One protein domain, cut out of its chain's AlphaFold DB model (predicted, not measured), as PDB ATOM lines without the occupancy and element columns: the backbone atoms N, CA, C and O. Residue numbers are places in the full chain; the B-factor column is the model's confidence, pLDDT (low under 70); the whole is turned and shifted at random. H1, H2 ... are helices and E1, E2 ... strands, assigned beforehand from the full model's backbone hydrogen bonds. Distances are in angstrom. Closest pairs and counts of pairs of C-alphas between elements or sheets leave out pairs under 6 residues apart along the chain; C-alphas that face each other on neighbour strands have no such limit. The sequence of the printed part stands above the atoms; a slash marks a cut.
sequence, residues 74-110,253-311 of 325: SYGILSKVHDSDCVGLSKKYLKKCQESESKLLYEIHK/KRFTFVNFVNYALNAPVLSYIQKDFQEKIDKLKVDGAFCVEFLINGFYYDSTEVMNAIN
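This is residues 74 to 110 and 253 to 311 of the 325 residues of an uncharacterized protein of Enterobacter asburiae (UniProt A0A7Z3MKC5). A small twisted sheet of three strands makes the middle of this domain, with the long helix H1 over one face and the helices H2, H3 and H4 on the other: three layers, helices on both faces of a sheet. H3 and H4 run side by side in opposite directions, and H2 runs across the strands near one end of that pair. The printed part has 96 residues with four named helices and three named strands, in the order E1 H1 H2 H3 E2 E3 H4, of mixed class. The sheet's order is E1 - E2 - E3, all antiparallel. The whole is compact, with a radius of gyration of the C-alphas of 13.8 A and spans of 40 by 29 by 19 A.

Find C-alpha 75 at (-64.010, -64.790, 125.244); from there strand E1 runs through residues 75 to 80, 14.5 A long. Helix H1 follows, residues 91 to 110, 28.3 A. After the cut, look for helix H2 at residues 253 to 265, 18.7 A, and helix H3 at residues 270 to 286, 24.4 A, beginning at C-alpha 270, (-62.576, -51.191, 134.984). Strand E2 is residues 291 to 296, 15.8 A, strand E3 residues 299 to 302, and helix H4 residues 303 to 311, ending at C-alpha 311, (-62.524, -57.736, 141.525).

Start at the sheet, where E1 and E2 are antiparallel at 154 degrees, with N 78 and O 293 2.8 A apart, within hydrogen-bond range. E2 and E3 form a hairpin, antiparallel at 141 degrees, with N 294 and O 301 at 2.8 A, also within range. H1 is on the sheet at a height of 9.1 A, over E1 and E2; its closest C-alpha to E1 is that of Cys 97, 6.2 A from that of Ser 79. On the opposite face, H3 has a height over the sheet of 10.7 A and runs along the strands, at 20 degrees to E1 on the local plane. H4 is on the same face as H3, over none of the strands. H3 touches H4 with residues 274 to 281 alone, at a shallow tilt of 20 degrees, opposite ways; the closest C-alphas are those of Gln 274 and Asn 311, 7.3 A. H2, on that face too, touches H4 with residues 261 to 265 alone, at a steep tilt of 45 degrees, the same way; the C-alphas of Val 261 and Ile 310 are closest, 6.0 A. In H1, H2, H3 and H4 every O i to N i+4 pair is within hydrogen-bond range.

The C-alphas of Val 87 and Pro 268 are the two farthest apart, 42.3 A. Residues 111 to 252 are not printed, and C-alphas 110 and 253 stand 18.9 A apart across the cut. Of the links that are printed whole, E1 to H1 is short and the others are tight. The model's confidence is low, with pLDDT under 70, at residues 81 to 88.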
ATOM      1  N   SER A  74     -60.239 -63.746 122.591       83.56
ATOM      2  CA  SER A  74     -61.623 -64.161 122.375       83.56
ATOM      3  C   SER A  74     -62.184 -64.784 123.633       83.56
ATOM      4  O   SER A  74     -61.619 -65.742 124.167       83.56
ATOM      5  N   TYR A  75     -63.320 -64.263 124.083       91.38
ATOM      6  CA  TYR A  75     -64.010 -64.790 125.244       91.38
ATOM      7  C   TYR A  75     -65.529 -64.719 125.097       91.38
ATOM      8  O   TYR A  75     -66.064 -63.942 124.305       91.38
ATOM      9  N   GLY A  76     -66.222 -65.504 125.911       92.12
ATOM     10  CA  GLY A  76     -67.647 -65.344 126.167       92.12
ATOM     11  C   GLY A  76     -68.043 -65.979 127.492       92.12
ATOM     12  O   GLY A  76     -67.341 -66.846 128.004       92.12
ATOM     13  N   ILE A  77     -69.161 -65.513 128.039       94.00
ATOM     14  CA  ILE A  77     -69.745 -66.007 129.287       94.00
ATOM     15  C   ILE A  77     -70.900 -66.922 128.895       94.00
ATOM     16  O   ILE A  77     -71.826 -66.488 128.206       94.00
ATOM     17  N   LEU A  78     -70.804 -68.193 129.266       92.31
ATOM     18  CA  LEU A  78     -71.700 -69.254 128.827       92.31
ATOM     19  C   LEU A  78     -72.354 -69.930 130.029       92.31
ATOM     20  O   LEU A  78     -71.757 -70.055 131.094       92.31
ATOM     21  N   SER A  79     -73.582 -70.401 129.825       88.44
ATOM     22  CA  SER A  79     -74.202 -71.387 130.708       88.44
ATOM     23  C   SER A  79     -73.728 -72.766 130.276       88.44
ATOM     24  O   SER A  79     -73.920 -73.138 129.112       88.44
ATOM     25  N   LYS A  80     -73.098 -73.506 131.185       77.31
ATOM     26  CA  LYS A  80     -72.700 -74.885 130.929       77.31
ATOM     27  C   LYS A  80     -73.765 -75.818 131.452       77.31
ATOM     28  O   LYS A  80     -74.224 -75.691 132.584       77.31
ATOM     29  N   VAL A  81     -74.141 -76.759 130.600       67.56
ATOM     30  CA  VAL A  81     -75.073 -77.815 130.958       67.56
ATOM     31  C   VAL A  81     -74.307 -79.122 130.908       67.56
ATOM     32  O   VAL A  81     -73.871 -79.535 129.835       67.56
ATOM     33  N   HIS A  82     -74.120 -79.758 132.060       65.25
ATOM     34  CA  HIS A  82     -73.651 -81.135 132.105       65.25
ATOM     35  C   HIS A  82     -74.833 -82.085 131.885       65.25
ATOM     36  O   HIS A  82     -75.973 -81.763 132.226       65.25
ATOM     37  N   ASP A  83     -74.575 -83.274 131.337       58.84
ATOM     38  CA  ASP A  83     -75.626 -84.277 131.099       58.84
ATOM     39  C   ASP A  83     -76.388 -84.644 132.391       58.84
ATOM     40  O   ASP A  83     -77.583 -84.937 132.346       58.84
ATOM     41  N   SER A  84     -75.729 -84.543 133.554       57.38
ATOM     42  CA  SER A  84     -76.318 -84.720 134.891       57.38
ATOM     43  C   SER A  84     -77.330 -83.640 135.289       57.38
ATOM     44  O   SER A  84     -78.209 -83.901 136.106       57.38
ATOM     45  N   ASP A  85     -77.238 -82.451 134.691       56.25
ATOM     46  CA  ASP A  85     -77.962 -81.239 135.097       56.25
ATOM     47  C   ASP A  85     -79.151 -80.944 134.163       56.25
ATOM     48  O   ASP A  85     -79.841 -79.931 134.284       56.25
ATOM     49  N   CYS A  86     -79.414 -81.837 133.202       58.09
ATOM     50  CA  CYS A  86     -80.472 -81.685 132.202       58.09
ATOM     51  C   CYS A  86     -81.891 -81.926 132.759       58.09
ATOM     52  O   CYS A  86     -82.880 -81.706 132.050       58.09
ATOM     53  N   VAL A  87     -82.024 -82.379 134.010       59.41
ATOM     54  CA  VAL A  87     -83.317 -82.661 134.649       59.41
ATOM     55  C   VAL A  87     -84.016 -81.343 135.006       59.41
ATOM     56  O   VAL A  87     -83.611 -80.643 135.924       59.41
ATOM     57  N   GLY A  88     -85.081 -81.000 134.275       64.75
ATOM     58  CA  GLY A  88     -85.901 -79.800 134.524       64.75
ATOM     59  C   GLY A  88     -85.610 -78.601 133.613       64.75
ATOM     60  O   GLY A  88     -86.362 -77.627 133.637       64.75
ATOM     61  N   LEU A  89     -84.585 -78.670 132.754       70.94
ATOM     62  CA  LEU A  89     -84.299 -77.623 131.767       70.94
ATOM     63  C   LEU A  89     -85.149 -77.774 130.501       70.94
ATOM     64  O   LEU A  89     -85.364 -78.868 129.977       70.94
ATOM     65  N   SER A  90     -85.609 -76.646 129.950       77.25
ATOM     66  CA  SER A  90     -86.345 -76.671 128.683       77.25
ATOM     67  C   SER A  90     -85.417 -77.043 127.518       77.25
ATOM     68  O   SER A  90     -84.321 -76.496 127.379       77.25
ATOM     69  N   LYS A  91     -85.884 -77.905 126.602       80.56
ATOM     70  CA  LYS A  91     -85.138 -78.265 125.375       80.56
ATOM     71  C   LYS A  91     -84.691 -77.037 124.569       80.56
ATOM     72  O   LYS A  91     -83.623 -77.040 123.966       80.56
ATOM     73  N   LYS A  92     -85.505 -75.974 124.572       83.44
ATOM     74  CA  LYS A  92     -85.205 -74.706 123.894       83.44
ATOM     75  C   LYS A  92     -84.008 -73.988 124.526       83.44
ATOM     76  O   LYS A  92     -83.181 -73.451 123.796       83.44
ATOM     77  N   TYR A  93     -83.915 -73.989 125.856       81.94
ATOM     78  CA  TYR A  93     -82.783 -73.410 126.578       81.94
ATOM     79  C   TYR A  93     -81.495 -74.198 126.321       81.94
ATOM     80  O   TYR A  93     -80.501 -73.608 125.912       81.94
ATOM     81  N   LEU A  94     -81.549 -75.532 126.427       81.12
ATOM     82  CA  LEU A  94     -80.412 -76.412 126.125       81.12
ATOM     83  C   LEU A  94     -79.852 -76.167 124.721       81.12
ATOM     84  O   LEU A  94     -78.652 -75.961 124.548       81.12
ATOM     85  N   LYS A  95     -80.744 -76.101 123.727       85.88
ATOM     86  CA  LYS A  95     -80.368 -75.807 122.344       85.88
ATOM     87  C   LYS A  95     -79.701 -74.436 122.210       85.88
ATOM     88  O   LYS A  95     -78.684 -74.319 121.539       85.88
ATOM     89  N   LYS A  96     -80.234 -73.407 122.879       86.69
ATOM     90  CA  LYS A  96     -79.659 -72.052 122.885       86.69
ATOM     91  C   LYS A  96     -78.249 -72.037 123.490       86.69
ATOM     92  O   LYS A  96     -77.380 -71.348 122.952       86.69
ATOM     93  N   CYS A  97     -78.008 -72.781 124.571       85.81
ATOM     94  CA  CYS A  97     -76.681 -72.899 125.184       85.81
ATOM     95  C   CYS A  97     -75.684 -73.561 124.224       85.81
ATOM     96  O   CYS A  97     -74.647 -72.969 123.927       85.81
ATOM     97  N   GLN A  98     -76.049 -74.712 123.645       86.75
ATOM     98  CA  GLN A  98     -75.219 -75.436 122.672       86.75
ATOM     99  C   GLN A  98     -74.919 -74.606 121.415       86.75
ATOM    100  O   GLN A  98     -73.784 -74.581 120.939       86.75
ATOM    101  N   GLU A  99     -75.916 -73.898 120.873       89.38
ATOM    102  CA  GLU A  99     -75.745 -73.009 119.716       89.38
ATOM    103  C   GLU A  99     -74.793 -71.842 120.041       89.38
ATOM    104  O   GLU A  99     -73.937 -71.497 119.224       89.38
ATOM    105  N   SER A 100     -74.904 -71.255 121.240       87.69
ATOM    106  CA  SER A 100     -74.047 -70.145 121.683       87.69
ATOM    107  C   SER A 100     -72.595 -70.583 121.866       87.69
ATOM    108  O   SER A 100     -71.677 -69.917 121.385       87.69
ATOM    109  N   GLU A 101     -72.390 -71.729 122.514       90.50
ATOM    110  CA  GLU A 101     -71.077 -72.342 122.696       90.50
ATOM    111  C   GLU A 101     -70.439 -72.705 121.352       90.50
ATOM    112  O   GLU A 101     -69.309 -72.306 121.073       90.50
ATOM    113  N   SER A 102     -71.188 -73.380 120.473       89.75
ATOM    114  CA  SER A 102     -70.712 -73.776 119.142       89.75
ATOM    115  C   SER A 102     -70.300 -72.567 118.304       89.75
ATOM    116  O   SER A 102     -69.267 -72.594 117.634       89.75
ATOM    117  N   LYS A 103     -71.077 -71.477 118.365       91.50
ATOM    118  CA  LYS A 103     -70.757 -70.226 117.672       91.50
ATOM    119  C   LYS A 103     -69.456 -69.610 118.191       91.50
ATOM    120  O   LYS A 103     -68.633 -69.170 117.392       91.50
ATOM    121  N   LEU A 104     -69.251 -69.593 119.507       90.19
ATOM    122  CA  LEU A 104     -68.033 -69.048 120.104       90.19
ATOM    123  C   LEU A 104     -66.806 -69.921 119.803       90.19
ATOM    124  O   LEU A 104     -65.763 -69.400 119.411       90.19
ATOM    125  N   LEU A 105     -66.935 -71.245 119.911       89.94
ATOM    126  CA  LEU A 105     -65.879 -72.189 119.540       89.94
ATOM    127  C   LEU A 105     -65.503 -72.072 118.062       89.94
ATOM    128  O   LEU A 105     -64.320 -72.137 117.733       89.94
ATOM    129  N   TYR A 106     -66.479 -71.850 117.178       89.88
ATOM    130  CA  TYR A 106     -66.220 -71.603 115.763       89.88
ATOM    131  C   TYR A 106     -65.365 -70.347 115.550       89.88
ATOM    132  O   TYR A 106     -64.366 -70.414 114.833       89.88
ATOM    133  N   GLU A 107     -65.690 -69.227 116.203       87.00
ATOM    134  CA  GLU A 107     -64.886 -68.001 116.092       87.00
ATOM    135  C   GLU A 107     -63.485 -68.169 116.699       87.00
ATOM    136  O   GLU A 107     -62.495 -67.777 116.078       87.00
ATOM    137  N   ILE A 108     -63.364 -68.837 117.853       86.06
ATOM    138  CA  ILE A 108     -62.062 -69.169 118.456       86.06
ATOM    139  C   ILE A 108     -61.237 -70.046 117.506       86.06
ATOM    140  O   ILE A 108     -60.045 -69.806 117.315       86.06
ATOM    141  N   HIS A 109     -61.847 -71.055 116.882       84.12
ATOM    142  CA  HIS A 109     -61.167 -71.945 115.939       84.12
ATOM    143  C   HIS A 109     -60.735 -71.219 114.668       84.12
ATOM    144  O   HIS A 109     -59.625 -71.415 114.176       84.12
ATOM    145  N   LYS A 110     -61.594 -70.342 114.150       82.50
ATOM    146  CA  LYS A 110     -61.292 -69.484 113.004       82.50
ATOM    147  C   LYS A 110     -60.104 -68.569 113.295       82.50
ATOM    148  O   LYS A 110     -59.233 -68.441 112.441       82.50
ATOM    149  N   LYS A 253     -53.352 -73.148 129.655       88.56
ATOM    150  CA  LYS A 253     -54.599 -72.820 130.361       88.56
ATOM    151  C   LYS A 253     -54.351 -71.759 131.438       88.56
ATOM    152  O   LYS A 253     -54.960 -70.695 131.396       88.56
ATOM    153  N   ARG A 254     -53.406 -71.984 132.359       87.56
ATOM    154  CA  ARG A 254     -53.105 -71.006 133.420       87.56
ATOM    155  C   ARG A 254     -52.652 -69.667 132.845       87.56
ATOM    156  O   ARG A 254     -53.118 -68.616 133.273       87.56
ATOM    157  N   PHE A 255     -51.806 -69.711 131.825       89.12
ATOM    158  CA  PHE A 255     -51.350 -68.517 131.132       89.12
ATOM    159  C   PHE A 255     -52.489 -67.735 130.457       89.12
ATOM    160  O   PHE A 255     -52.526 -66.507 130.527       89.12
ATOM    161  N   THR A 256     -53.433 -68.437 129.823       89.56
ATOM    162  CA  THR A 256     -54.609 -67.824 129.185       89.56
ATOM    163  C   THR A 256     -55.475 -67.098 130.214       89.56
ATOM    164  O   THR A 256     -55.913 -65.980 129.951       89.56
ATOM    165  N   PHE A 257     -55.672 -67.691 131.394       91.44
ATOM    166  CA  PHE A 257     -56.372 -67.044 132.506       91.44
ATOM    167  C   PHE A 257     -55.680 -65.747 132.941       91.44
ATOM    168  O   PHE A 257     -56.304 -64.689 132.947       91.44
ATOM    169  N   VAL A 258     -54.377 -65.818 133.237       89.81
ATOM    170  CA  VAL A 258     -53.574 -64.664 133.678       89.81
ATOM    171  C   VAL A 258     -53.643 -63.523 132.662       89.81
ATOM    172  O   VAL A 258     -53.928 -62.382 133.024       89.81
ATOM    173  N   ASN A 259     -53.447 -63.826 131.377       88.88
ATOM    174  CA  ASN A 259     -53.503 -62.808 130.331       88.88
ATOM    175  C   ASN A 259     -54.888 -62.189 130.163       88.88
ATOM    176  O   ASN A 259     -54.980 -60.992 129.901       88.88
ATOM    177  N   PHE A 260     -55.955 -62.974 130.314       91.50
ATOM    178  CA  PHE A 260     -57.315 -62.455 130.241       91.50
ATOM    179  C   PHE A 260     -57.633 -61.506 131.397       91.50
ATOM    180  O   PHE A 260     -58.146 -60.416 131.151       91.50
ATOM    181  N   VAL A 261     -57.286 -61.882 132.632       92.38
ATOM    182  CA  VAL A 261     -57.482 -61.019 133.806       92.38
ATOM    183  C   VAL A 261     -56.707 -59.715 133.631       92.38
ATOM    184  O   VAL A 261     -57.298 -58.643 133.715       92.38
ATOM    185  N   ASN A 262     -55.420 -59.786 133.283       88.81
ATOM    186  CA  ASN A 262     -54.601 -58.592 133.059       88.81
ATOM    187  C   ASN A 262     -55.166 -57.706 131.941       88.81
ATOM    188  O   ASN A 262     -55.225 -56.489 132.093       88.81
ATOM    189  N   TYR A 263     -55.643 -58.311 130.851       87.81
ATOM    190  CA  TYR A 263     -56.294 -57.584 129.764       87.81
ATOM    191  C   TYR A 263     -57.578 -56.875 130.225       87.81
ATOM    192  O   TYR A 263     -57.793 -55.718 129.875       87.81
ATOM    193  N   ALA A 264     -58.411 -57.526 131.043       90.25
ATOM    194  CA  ALA A 264     -59.602 -56.904 131.622       90.25
ATOM    195  C   ALA A 264     -59.242 -55.731 132.555       90.25
ATOM    196  O   ALA A 264     -59.874 -54.676 132.495       90.25
ATOM    197  N   LEU A 265     -58.182 -55.877 133.358       89.62
ATOM    198  CA  LEU A 265     -57.660 -54.820 134.234       89.62
ATOM    199  C   LEU A 265     -57.107 -53.612 133.465       89.62
ATOM    200  O   LEU A 265     -57.067 -52.507 134.009       89.62
ATOM    201  N   ASN A 266     -56.734 -53.787 132.198       86.19
ATOM    202  CA  ASN A 266     -56.282 -52.696 131.336       86.19
ATOM    203  C   ASN A 266     -57.416 -51.856 130.748       86.19
ATOM    204  O   ASN A 266     -57.149 -50.840 130.107       86.19
ATOM    205  N   ALA A 267     -58.678 -52.246 130.946       86.62
ATOM    206  CA  ALA A 267     -59.795 -51.467 130.443       86.62
ATOM    207  C   ALA A 267     -59.740 -50.020 130.978       86.62
ATOM    208  O   ALA A 267     -59.514 -49.826 132.183       86.62
ATOM    209  N   PRO A 268     -60.004 -49.004 130.126       83.06
ATOM    210  CA  PRO A 268     -59.992 -47.600 130.545       83.06
ATOM    211  C   PRO A 268     -60.883 -47.356 131.767       83.06
ATOM    212  O   PRO A 268     -60.500 -46.658 132.702       83.06
ATOM    213  N   VAL A 269     -62.042 -48.020 131.802       88.19
ATOM    214  CA  VAL A 269     -62.990 -47.975 132.919       88.19
ATOM    215  C   VAL A 269     -63.254 -49.396 133.419       88.19
ATOM    216  O   VAL A 269     -64.118 -50.101 132.901       88.19
ATOM    217  N   LEU A 270     -62.495 -49.830 134.431       88.75
ATOM    218  CA  LEU A 270     -62.576 -51.191 134.984       88.75
ATOM    219  C   LEU A 270     -63.971 -51.517 135.543       88.75
ATOM    220  O   LEU A 270     -64.483 -52.612 135.322       88.75
ATOM    221  N   SER A 271     -64.620 -50.549 136.195       91.88
ATOM    222  CA  SER A 271     -65.965 -50.724 136.754       91.88
ATOM    223  C   SER A 271     -67.015 -51.060 135.693       91.88
ATOM    224  O   SER A 271     -67.975 -51.770 135.988       91.88
ATOM    225  N   TYR A 272     -66.832 -50.608 134.447       92.88
ATOM    226  CA  TYR A 272     -67.729 -50.962 133.346       92.88
ATOM    227  C   TYR A 272     -67.572 -52.425 132.942       92.88
ATOM    228  O   TYR A 272     -68.580 -53.092 132.730       92.88
ATOM    229  N   ILE A 273     -66.341 -52.941 132.894       91.75
ATOM    230  CA  ILE A 273     -66.091 -54.364 132.621       91.75
ATOM    231  C   ILE A 273     -66.652 -55.239 133.740       91.75
ATOM    232  O   ILE A 273     -67.349 -56.211 133.465       91.75
ATOM    233  N   GLN A 274     -66.403 -54.870 134.999       94.44
ATOM    234  CA  GLN A 274     -66.924 -55.597 136.160       94.44
ATOM    235  C   GLN A 274     -68.454 -55.666 136.136       94.44
ATOM    236  O   GLN A 274     -69.026 -56.744 136.295       94.44
ATOM    237  N   LYS A 275     -69.114 -54.530 135.881       96.12
ATOM    238  CA  LYS A 275     -70.573 -54.453 135.791       96.12
ATOM    239  C   LYS A 275     -71.123 -55.259 134.611       96.12
ATOM    240  O   LYS A 275     -72.035 -56.049 134.813       96.12
ATOM    241  N   ASP A 276     -70.553 -55.111 133.415       95.19
ATOM    242  CA  ASP A 276     -70.981 -55.855 132.220       95.19
ATOM    243  C   ASP A 276     -70.858 -57.376 132.414       95.19
ATOM    244  O   ASP A 276     -71.767 -58.131 132.062       95.19
ATOM    245  N   PHE A 277     -69.761 -57.844 133.015       96.31
ATOM    246  CA  PHE A 277     -69.579 -59.267 133.296       96.31
ATOM    247  C   PHE A 277     -70.580 -59.766 134.334       96.31
ATOM    248  O   PHE A 277     -71.204 -60.807 134.115       96.31
ATOM    249  N   GLN A 278     -70.785 -59.013 135.416       96.69
ATOM    250  CA  GLN A 278     -71.747 -59.379 136.449       96.69
ATOM    251  C   GLN A 278     -73.177 -59.435 135.896       96.69
ATOM    252  O   GLN A 278     -73.864 -60.432 136.094       96.69
ATOM    253  N   GLU A 279     -73.600 -58.439 135.114       96.62
ATOM    254  CA  GLU A 279     -74.925 -58.412 134.483       96.62
ATOM    255  C   GLU A 279     -75.148 -59.613 133.551       96.62
ATOM    256  O   GLU A 279     -76.232 -60.199 133.528       96.62
ATOM    257  N   LYS A 280     -74.121 -60.022 132.794       95.19
ATOM    258  CA  LYS A 280     -74.184 -61.216 131.936       95.19
ATOM    259  C   LYS A 280     -74.304 -62.503 132.748       95.19
ATOM    260  O   LYS A 280     -75.093 -63.372 132.373       95.19
ATOM    261  N   ILE A 281     -73.550 -62.626 133.840       94.69
ATOM    262  CA  ILE A 281     -73.626 -63.774 134.752       94.69
ATOM    263  C   ILE A 281     -75.017 -63.849 135.385       94.69
ATOM    264  O   ILE A 281     -75.656 -64.902 135.339       94.69
ATOM    265  N   ASP A 282     -75.511 -62.737 135.925       93.75
ATOM    266  CA  ASP A 282     -76.806 -62.667 136.601       93.75
ATOM    267  C   ASP A 282     -77.945 -62.988 135.638       93.75
ATOM    268  O   ASP A 282     -78.827 -63.783 135.957       93.75
ATOM    269  N   LYS A 283     -77.887 -62.456 134.413       92.00
ATOM    270  CA  LYS A 283     -78.858 -62.779 133.368       92.00
ATOM    271  C   LYS A 283     -78.890 -64.273 133.052       92.00
ATOM    272  O   LYS A 283     -79.971 -64.835 132.920       92.00
ATOM    273  N   LEU A 284     -77.732 -64.927 132.937       89.69
ATOM    274  CA  LEU A 284     -77.682 -66.369 132.685       89.69
ATOM    275  C   LEU A 284     -78.266 -67.168 133.855       89.69
ATOM    276  O   LEU A 284     -79.002 -68.121 133.610       89.69
ATOM    277  N   LYS A 285     -77.997 -66.759 135.101       86.75
ATOM    278  CA  LYS A 285     -78.589 -67.370 136.303       86.75
ATOM    279  C   LYS A 285     -80.111 -67.207 136.337       86.75
ATOM    280  O   LYS A 285     -80.811 -68.180 136.591       86.75
ATOM    281  N   VAL A 286     -80.626 -66.016 136.016       86.50
ATOM    282  CA  VAL A 286     -82.075 -65.751 135.897       86.50
ATOM    283  C   VAL A 286     -82.708 -66.592 134.784       86.50
ATOM    284  O   VAL A 286     -83.794 -67.134 134.971       86.50
ATOM    285  N   ASP A 287     -82.011 -66.765 133.658       81.25
ATOM    286  CA  ASP A 287     -82.439 -67.639 132.558       81.25
ATOM    287  C   ASP A 287     -82.362 -69.146 132.919       81.25
ATOM    288  O   ASP A 287     -82.733 -69.987 132.096       81.25
ATOM    289  N   GLY A 288     -81.897 -69.504 134.127       75.88
ATOM    290  CA  GLY A 288     -81.861 -70.875 134.649       75.88
ATOM    291  C   GLY A 288     -80.508 -71.588 134.544       75.88
ATOM    292  O   GLY A 288     -80.474 -72.816 134.572       75.88
ATOM    293  N   ALA A 289     -79.395 -70.862 134.392       80.69
ATOM    294  CA  ALA A 289     -78.058 -71.460 134.388       80.69
ATOM    295  C   ALA A 289     -77.659 -71.962 135.783       80.69
ATOM    296  O   ALA A 289     -77.574 -71.172 136.725       80.69
ATOM    297  N   PHE A 290     -77.339 -73.253 135.896       74.50
ATOM    298  CA  PHE A 290     -76.782 -73.844 137.120       74.50
ATOM    299  C   PHE A 290     -75.283 -73.574 137.263       74.50
ATOM    300  O   PHE A 290     -74.805 -73.262 138.351       74.50
ATOM    301  N   CYS A 291     -74.549 -73.649 136.150       84.94
ATOM    302  CA  CYS A 291     -73.124 -73.365 136.077       84.94
ATOM    303  C   CYS A 291     -72.876 -72.295 135.010       84.94
ATOM    304  O   CYS A 291     -73.342 -72.412 133.874       84.94
ATOM    305  N   VAL A 292     -72.149 -71.242 135.381       91.62
ATOM    306  CA  VAL A 292     -71.738 -70.178 134.464       91.62
ATOM    307  C   VAL A 292     -70.220 -70.190 134.376       91.62
ATOM    308  O   VAL A 292     -69.534 -70.079 135.391       91.62
ATOM    309  N   GLU A 293     -69.702 -70.295 133.160       94.38
ATOM    310  CA  GLU A 293     -68.271 -70.347 132.878       94.38
ATOM    311  C   GLU A 293     -67.879 -69.277 131.856       94.38
ATOM    312  O   GLU A 293     -68.664 -68.868 130.998       94.38
ATOM    313  N   PHE A 294     -66.624 -68.848 131.917       95.25
ATOM    314  CA  PHE A 294     -65.984 -68.096 130.851       95.25
ATOM    315  C   PHE A 294     -65.281 -69.074 129.912       95.25
ATOM    316  O   PHE A 294     -64.395 -69.817 130.333       95.25
ATOM    317  N   LEU A 295     -65.623 -69.037 128.626       94.00
ATOM    318  CA  LEU A 295     -64.848 -69.690 127.575       94.00
ATOM    319  C   LEU A 295     -63.862 -68.673 127.003       94.00
ATOM    320  O   LEU A 295     -64.265 -67.798 126.244       94.00
ATOM    321  N   ILE A 296     -62.582 -68.787 127.358       91.62
ATOM    322  CA  ILE A 296     -61.513 -67.856 126.964       91.62
ATOM    323  C   ILE A 296     -60.479 -68.610 126.127       91.62
ATOM    324  O   ILE A 296     -59.868 -69.572 126.595       91.62
ATOM    325  N   ASN A 297     -60.285 -68.190 124.873       87.06
ATOM    326  CA  ASN A 297     -59.353 -68.788 123.903       87.06
ATOM    327  C   ASN A 297     -59.442 -70.335 123.793       87.06
ATOM    328  O   ASN A 297     -58.489 -71.018 123.398       87.06
ATOM    329  N   GLY A 298     -60.615 -70.909 124.084       88.25
ATOM    330  CA  GLY A 298     -60.898 -72.345 124.007       88.25
ATOM    331  C   GLY A 298     -60.726 -73.112 125.320       88.25
ATOM    332  O   GLY A 298     -60.807 -74.335 125.304       88.25
ATOM    333  N   PHE A 299     -60.477 -72.420 126.431       91.69
ATOM    334  CA  PHE A 299     -60.444 -73.002 127.769       91.69
ATOM    335  C   PHE A 299     -61.600 -72.469 128.609       91.69
ATOM    336  O   PHE A 299     -61.935 -71.290 128.522       91.69
ATOM    337  N   TYR A 300     -62.166 -73.339 129.437       92.75
ATOM    338  CA  TYR A 300     -63.251 -72.999 130.348       92.75
ATOM    339  C   TYR A 300     -62.715 -72.672 131.741       92.75
ATOM    340  O   TYR A 300     -61.819 -73.372 132.245       92.75
ATOM    341  N   TYR A 301     -63.286 -71.631 132.337       94.44
ATOM    342  CA  TYR A 301     -62.976 -71.126 133.671       94.44
ATOM    343  C   TYR A 301     -64.267 -70.845 134.420       94.44
ATOM    344  O   TYR A 301     -65.225 -70.343 133.831       94.44
ATOM    345  N   ASP A 302     -64.281 -71.136 135.714       94.12
ATOM    346  CA  ASP A 302     -65.431 -70.843 136.554       94.12
ATOM    347  C   ASP A 302     -65.664 -69.322 136.644       94.12
ATOM    348  O   ASP A 302     -64.723 -68.534 136.781       94.12
ATOM    349  N   SER A 303     -66.924 -68.889 136.540       95.19
ATOM    350  CA  SER A 303     -67.250 -67.457 136.585       95.19
ATOM    351  C   SER A 303     -66.912 -66.804 137.924       95.19
ATOM    352  O   SER A 303     -66.518 -65.639 137.935       95.19
ATOM    353  N   THR A 304     -67.011 -67.535 139.036       94.56
ATOM    354  CA  THR A 304     -66.658 -67.023 140.365       94.56
ATOM    355  C   THR A 304     -65.149 -66.823 140.472       94.56
ATOM    356  O   THR A 304     -64.713 -65.767 140.928       94.56
ATOM    357  N   GLU A 305     -64.342 -67.771 139.985       95.38
ATOM    358  CA  GLU A 305     -62.877 -67.634 139.919       95.38
ATOM    359  C   GLU A 305     -62.461 -66.388 139.117       95.38
ATOM    360  O   GLU A 305     -61.677 -65.563 139.596       95.38
ATOM    361  N   VAL A 306     -63.018 -66.222 137.912       95.94
ATOM    362  CA  VAL A 306     -62.705 -65.087 137.028       95.94
ATOM    363  C   VAL A 306     -63.116 -63.759 137.662       95.94
ATOM    364  O   VAL A 306     -62.316 -62.822 137.700       95.94
ATOM    365  N   MET A 307     -64.342 -63.666 138.187       96.50
ATOM    366  CA  MET A 307     -64.834 -62.431 138.800       96.50
ATOM    367  C   MET A 307     -64.049 -62.067 140.057       96.50
ATOM    368  O   MET A 307     -63.704 -60.902 140.227       96.50
ATOM    369  N   ASN A 308     -63.693 -63.039 140.900       96.62
ATOM    370  CA  ASN A 308     -62.861 -62.785 142.077       96.62
ATOM    371  C   ASN A 308     -61.493 -62.212 141.690       96.62
ATOM    372  O   ASN A 308     -61.046 -61.241 142.300       96.62
ATOM    373  N   ALA A 309     -60.853 -62.755 140.649       94.94
ATOM    374  CA  ALA A 309     -59.568 -62.252 140.168       94.94
ATOM    375  C   ALA A 309     -59.664 -60.816 139.620       94.94
ATOM    376  O   ALA A 309     -58.825 -59.977 139.940       94.94
ATOM    377  N   ILE A 310     -60.707 -60.503 138.842       94.56
ATOM    378  CA  ILE A 310     -60.927 -59.148 138.307       94.56
ATOM    379  C   ILE A 310     -61.281 -58.160 139.430       94.56
ATOM    380  O   ILE A 310     -60.805 -57.024 139.430       94.56
ATOM    381  N   ASN A 311     -62.097 -58.573 140.402       93.44
ATOM    382  CA  ASN A 311     -62.524 -57.736 141.525       93.44
ATOM    383  C   ASN A 311     -61.393 -57.446 142.513       93.44
ATOM    384  O   ASN A 311     -61.374 -56.371 143.107       93.44
TER     385      ASN A 311